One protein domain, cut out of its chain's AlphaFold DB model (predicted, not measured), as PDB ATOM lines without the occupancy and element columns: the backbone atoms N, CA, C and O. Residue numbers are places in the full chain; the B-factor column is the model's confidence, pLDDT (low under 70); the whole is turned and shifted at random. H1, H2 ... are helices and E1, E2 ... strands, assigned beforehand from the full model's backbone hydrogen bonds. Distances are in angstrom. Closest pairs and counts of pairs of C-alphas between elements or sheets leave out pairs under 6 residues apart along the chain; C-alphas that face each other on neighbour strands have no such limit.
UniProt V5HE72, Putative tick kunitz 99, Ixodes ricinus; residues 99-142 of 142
ATOM      1  N   SER A  99     133.596 116.649  78.916       82.94
ATOM      2  CA  SER A  99     134.656 116.789  79.927       82.94
ATOM      3  C   SER A  99     134.637 115.674  80.975       82.94
ATOM      4  O   SER A  99     135.691 115.246  81.434       82.94
ATOM      5  N   PHE A 100     133.456 115.150  81.308       86.44
ATOM      6  CA  PHE A 100     133.346 114.070  82.283       86.44
ATOM      7  C   PHE A 100     133.996 112.768  81.814       86.44
ATOM      8  O   PHE A 100     134.383 111.968  82.647       86.44
ATOM      9  N   CYS A 101     134.199 112.543  80.508       87.88
ATOM     10  CA  CYS A 101     134.918 111.360  80.015       87.88
ATOM     11  C   CYS A 101     136.390 111.322  80.472       87.88
ATOM     12  O   CYS A 101     137.075 110.319  80.276       87.88
ATOM     13  N   PHE A 102     136.902 112.416  81.044       84.69
ATOM     14  CA  PHE A 102     138.268 112.518  81.549       84.69
ATOM     15  C   PHE A 102     138.377 112.330  83.062       84.69
ATOM     16  O   PHE A 102     139.504 112.207  83.551       84.69
ATOM     17  N   ASP A 103     137.246 112.273  83.763       87.81
ATOM     18  CA  ASP A 103     137.172 112.092  85.209       87.81
ATOM     19  C   ASP A 103     137.275 110.610  85.590       87.81
ATOM     20  O   ASP A 103     137.104 109.715  84.761       87.81
ATOM     21  N   GLY A 104     137.574 110.327  86.855       88.56
ATOM     22  CA  GLY A 104     137.465 108.968  87.386       88.56
ATOM     23  C   GLY A 104     136.002 108.556  87.598       88.56
ATOM     24  O   GLY A 104     135.121 109.419  87.664       88.56
ATOM     25  N   PRO A 105     135.718 107.249  87.740       89.44
ATOM     26  CA  PRO A 105     134.439 106.828  88.293       89.44
ATOM     27  C   PRO A 105     134.290 107.378  89.726       89.44
ATOM     28  O   PRO A 105     135.295 107.630  90.396       89.44
ATOM     29  N   PRO A 106     133.054 107.556  90.222       86.88
ATOM     30  CA  PRO A 106     132.819 107.979  91.598       86.88
ATOM     31  C   PRO A 106     133.483 107.036  92.607       86.88
ATOM     32  O   PRO A 106     133.371 105.818  92.488       86.88
ATOM     33  N   GLU A 107     134.113 107.594  93.643       84.75
ATOM     34  CA  GLU A 107     134.719 106.799  94.726       84.75
ATOM     35  C   GLU A 107     133.672 106.088  95.594       84.75
ATOM     36  O   GLU A 107     133.965 105.087  96.243       84.75
ATOM     37  N   THR A 108     132.442 106.608  95.623       81.94
ATOM     38  CA  THR A 108     131.336 106.047  96.401       81.94
ATOM     39  C   THR A 108     130.059 105.996  95.572       81.94
ATOM     40  O   THR A 108     129.784 106.883  94.762       81.94
ATOM     41  N   TRP A 109     129.250 104.963  95.801       82.88
ATOM     42  CA  TRP A 109     127.926 104.810  95.206       82.88
ATOM     43  C   TRP A 109     126.902 104.438  96.280       82.88
ATOM     44  O   TRP A 109     127.213 103.791  97.277       82.88
ATOM     45  N   LYS A 110     125.652 104.867  96.081       82.06
ATOM     46  CA  LYS A 110     124.519 104.497  96.939       82.06
ATOM     47  C   LYS A 110     123.631 103.527  96.194       82.06
ATOM     48  O   LYS A 110     123.163 103.901  95.128       82.06
ATOM     49  N   GLY A 111     123.334 102.369  96.773       81.94
ATOM     50  CA  GLY A 111     122.413 101.373  96.220       81.94
ATOM     51  C   GLY A 111     123.075 100.012  96.043       81.94
ATOM     52  O   GLY A 111     124.180  99.791  96.540       81.94
ATOM     53  N   GLU A 112     122.379  99.102  95.369       84.62
ATOM     54  CA  GLU A 112     122.883  97.755  95.122       84.62
ATOM     55  C   GLU A 112     124.092  97.793  94.185       84.62
ATOM     56  O   GLU A 112     124.109  98.524  93.190       84.62
ATOM     57  N   SER A 113     125.124  97.031  94.550       87.81
ATOM     58  CA  SER A 113     126.350  96.972  93.772       87.81
ATOM     59  C   SER A 113     126.156  96.104  92.533       87.81
ATOM     60  O   SER A 113     125.615  95.004  92.609       87.81
ATOM     61  N   THR A 114     126.610  96.598  91.390       90.81
ATOM     62  CA  THR A 114     126.579  95.891  90.112       90.81
ATOM     63  C   THR A 114     127.800  96.266  89.271       90.81
ATOM     64  O   THR A 114     128.477  97.259  89.549       90.81
ATOM     65  N   ILE A 115     128.097  95.462  88.250       90.81
ATOM     66  CA  ILE A 115     129.259  95.658  87.380       90.81
ATOM     67  C   ILE A 115     128.975  96.807  86.415       90.81
ATOM     68  O   ILE A 115     128.107  96.698  85.550       90.81
ATOM     69  N   MET A 116     129.760  97.868  86.544       91.62
ATOM     70  CA  MET A 116     129.721  99.066  85.708       91.62
ATOM     71  C   MET A 116     131.007  99.191  84.888       91.62
ATOM     72  O   MET A 116     132.017  98.545  85.192       91.62
ATOM     73  N   TRP A 117     130.997 100.048  83.867       93.31
ATOM     74  CA  TRP A 117     132.177 100.378  83.072       93.31
ATOM     75  C   TRP A 117     132.560 101.849  83.218       93.31
ATOM     76  O   TRP A 117     131.710 102.722  83.329       93.31
ATOM     77  N   SER A 118     133.858 102.140  83.183       93.94
ATOM     78  CA  SER A 118     134.388 103.505  83.133       93.94
ATOM     79  C   SER A 118     135.510 103.603  82.102       93.94
ATOM     80  O   SER A 118     136.210 102.621  81.839       93.94
ATOM     81  N   TYR A 119     135.681 104.773  81.483       91.56
ATOM     82  CA  TYR A 119     136.717 105.003  80.479       91.56
ATOM     83  C   TYR A 119     137.971 105.623  81.102       91.56
ATOM     84  O   TYR A 119     137.976 106.774  81.532       91.56
ATOM     85  N   ASN A 120     139.085 104.894  81.103       90.12
ATOM     86  CA  ASN A 120     140.375 105.456  81.478       90.12
ATOM     87  C   ASN A 120     140.944 106.269  80.306       90.12
ATOM     88  O   ASN A 120     141.545 105.716  79.386       90.12
ATOM     89  N   SER A 121     140.784 107.592  80.369       83.31
ATOM     90  CA  SER A 121     141.265 108.515  79.330       83.31
ATOM     91  C   SER A 121     142.788 108.597  79.193       83.31
ATOM     92  O   SER A 121     143.277 109.021  78.149       83.31
ATOM     93  N   THR A 122     143.541 108.181  80.212       80.88
ATOM     94  CA  THR A 122     145.008 108.107  80.153       80.88
ATOM     95  C   THR A 122     145.468 106.860  79.398       80.88
ATOM     96  O   THR A 122     146.450 106.912  78.668       80.88
ATOM     97  N   LEU A 123     144.757 105.737  79.557       84.56
ATOM     98  CA  LEU A 123     145.082 104.465  78.900       84.56
ATOM     99  C   LEU A 123     144.339 104.245  77.577       84.56
ATOM    100  O   LEU A 123     144.654 103.294  76.864       84.56
ATOM    101  N   GLY A 124     143.323 105.058  77.281       82.94
ATOM    102  CA  GLY A 124     142.444 104.859  76.131       82.94
ATOM    103  C   GLY A 124     141.620 103.572  76.218       82.94
ATOM    104  O   GLY A 124     141.346 102.951  75.195       82.94
ATOM    105  N   LYS A 125     141.271 103.116  77.431       89.69
ATOM    106  CA  LYS A 125     140.626 101.809  77.655       89.69
ATOM    107  C   LYS A 125     139.463 101.891  78.629       89.69
ATOM    108  O   LYS A 125     139.567 102.533  79.670       89.69
ATOM    109  N   CYS A 126     138.391 101.163  78.328       93.88
ATOM    110  CA  CYS A 126     137.324 100.915  79.289       93.88
ATOM    111  C   CYS A 126     137.753  99.842  80.295       93.88
ATOM    112  O   CYS A 126     138.402  98.860  79.929       93.88
ATOM    113  N   PHE A 127     137.372 100.013  81.555       94.75
ATOM    114  CA  PHE A 127     137.581  99.032  82.612       94.75
ATOM    115  C   PHE A 127     136.294  98.834  83.408       94.75
ATOM    116  O   PHE A 127     135.466  99.741  83.499       94.75
ATOM    117  N   LYS A 128     136.133  97.631  83.963       94.69
ATOM    118  CA  LYS A 128     134.999  97.281  84.817       94.69
ATOM    119  C   LYS A 128     135.293  97.615  86.278       94.69
ATOM    120  O   LYS A 128     136.436  97.464  86.714       94.69
ATOM    121  N   PHE A 129     134.271  98.013  87.020       91.50
ATOM    122  CA  PHE A 129     134.345  98.246  88.460       91.50
ATOM    123  C   PHE A 129     132.996  97.941  89.124       91.50
ATOM    124  O   PHE A 129     131.966  97.905  88.449       91.50
ATOM    125  N   ASP A 130     133.012  97.711  90.435       91.12
ATOM    126  CA  ASP A 130     131.788  97.593  91.225       91.12
ATOM    127  C   ASP A 130     131.213  98.997  91.439       91.12
ATOM    128  O   ASP A 130     131.898  99.880  91.946       91.12
ATOM    129  N   GLY A 131     129.974  99.220  91.014       88.56
ATOM    130  CA  GLY A 131     129.298 100.514  91.089       88.56
ATOM    131  C   GLY A 131     127.798 100.343  91.302       88.56
ATOM    132  O   GLY A 131     127.358  99.314  91.803       88.56
ATOM    133  N   ASN A 132     126.994 101.328  90.903       86.06
ATOM    134  CA  ASN A 132     125.536 101.203  90.828       86.06
ATOM    135  C   ASN A 132     125.057 101.655  89.437       86.06
ATOM    136  O   ASN A 132     125.530 102.668  88.932       86.06
ATOM    137  N   GLY A 133     124.088 100.936  88.861       73.44
ATOM    138  CA  GLY A 133     123.414 101.248  87.595       73.44
ATOM    139  C   GLY A 133     122.488 102.469  87.601       73.44
ATOM    140  O   GLY A 133     121.850 102.747  86.589       73.44
ATOM    141  N   ASN A 134     122.406 103.222  88.700       73.12
ATOM    142  CA  ASN A 134     121.792 104.548  88.695       73.12
ATOM    143  C   ASN A 134     122.653 105.504  87.854       73.12
ATOM    144  O   ASN A 134     123.568 106.151  88.367       73.12
ATOM    145  N   THR A 135     122.350 105.594  86.559       65.56
ATOM    146  CA  THR A 135     123.013 106.507  85.626       65.56
ATOM    147  C   THR A 135     122.778 107.950  86.061       65.56
ATOM    148  O   THR A 135     121.660 108.461  85.968       65.56
ATOM    149  N   GLN A 136     123.825 108.614  86.545       73.12
ATOM    150  CA  GLN A 136     123.818 110.063  86.721       73.12
ATOM    151  C   GLN A 136     124.267 110.697  85.408       73.12
ATOM    152  O   GLN A 136     125.161 110.189  84.731       73.12
ATOM    153  N   GLU A 137     123.638 111.792  85.003       82.69
ATOM    154  CA  GLU A 137     124.131 112.526  83.845       82.69
ATOM    155  C   GLU A 137     125.450 113.220  84.207       82.69
ATOM    156  O   GLU A 137     125.612 113.735  85.312       82.69
ATOM    157  N   GLY A 138     126.404 113.229  83.278       85.94
ATOM    158  CA  GLY A 138     127.661 113.947  83.480       85.94
ATOM    159  C   GLY A 138     128.733 113.198  84.276       85.94
ATOM    160  O   GLY A 138     129.641 113.851  84.775       85.94
ATOM    161  N   ILE A 139     128.661 111.864  84.388       89.75
ATOM    162  CA  ILE A 139     129.716 111.039  85.008       89.75
ATOM    163  C   ILE A 139     130.369 110.090  83.998       89.75
ATOM    164  O   ILE A 139     129.753 109.685  83.011       89.75
ATOM    165  N   ASN A 140     131.616 109.696  84.262       92.12
ATOM    166  CA  ASN A 140     132.368 108.740  83.444       92.12
ATOM    167  C   ASN A 140     131.990 107.275  83.721       92.12
ATOM    168  O   ASN A 140     132.851 106.459  84.062       92.12
ATOM    169  N   VAL A 141     130.703 106.947  83.653       91.31
ATOM    170  CA  VAL A 141     130.194 105.603  83.950       91.31
ATOM    171  C   VAL A 141     129.157 105.201  82.909       91.31
ATOM    172  O   VAL A 141     128.318 106.020  82.528       91.31
ATOM    173  N   VAL A 142     129.246 103.953  82.447       85.81
ATOM    174  CA  VAL A 142     128.338 103.316  81.483       85.81
ATOM    175  C   VAL A 142     127.875 101.970  82.023       85.81
ATOM    176  O   VAL A 142     128.725 101.243  82.594       85.81
TER     177      VAL A 142
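This is residues 99 to 142 of the 142 residues of the protein "Putative tick kunitz 99" of Ixodes ricinus (UniProt V5HE72). A two-stranded hairpin of E1 and E2 makes the long side of this small domain, and most of the rest of the printed part is loop on E1's side of it. The short helix H1 sits beside the end of E1 that leads into the turn, its Cys 101 nearest to Tyr 119 of E1; from it, residues 103 to 113 run back along the hairpin to the start of E1, and after E2 the tail of residues 132 to 142 swings out and folds back toward E1. The printed part has 44 residues, with one named helix and two named strands in the order H1, E1, E2 along the chain; the sheet has the order E1 - E2 and is antiparallel. The class is mixed, helices and strands, though under half of the residues, 18, are in named elements. The whole is compact, with a radius of gyration of the C-alphas of 9.9 A, and elongated, with spans of 28 by 18 by 15 A.

E1, residues 114 to 120, and E2, residues 125 to 131, are antiparallel neighbours and form a hairpin, with 147 degrees between their N-to-C directions. Among the C-alphas that face each other are those of Trp 117 and Lys 128, 4.5 A apart, and those of Thr 114 and Gly 131, 5.5 A apart. N 114 and O 131 are within hydrogen-bond range at 2.8 A, and N 120 and O 125 also at 2.8 A. H1, residues 99 to 102, has 3 pairs of C-alphas within 8 A of E1; the closest are those of Cys 101 and Tyr 119, 6.6 A apart. H1 and E2 are apart. H1 is too short for any pair of O i and N i+4 inside it; its 1 pair of O i and N i+3 is within range.

E1 begins at C-alpha 114 at (126.579, 95.891, 90.112) and measures 18.9 A from first to last C-alpha. E2 measures 17.6 A and ends at C-alpha 131 at (129.298, 100.514, 91.089). H1 has 4 residues and begins at C-alpha 99 at (134.656, 116.789, 79.927).

The two C-alphas farthest apart are those of Gly 111 and Leu 123, at 28.7 A. The C-alphas of Ser 99 and Val 142, the first and last printed residues, are 15.0 A apart; Val 142 is also the chain's last residue. The printed part has no cut. The link from H1 to E1 is long, with 11 residues, and the link from E1 to E2 is tight, with 4 residues. The mean pLDDT of the printed part is 86.3, and one printed residue, Thr 135, is under 70.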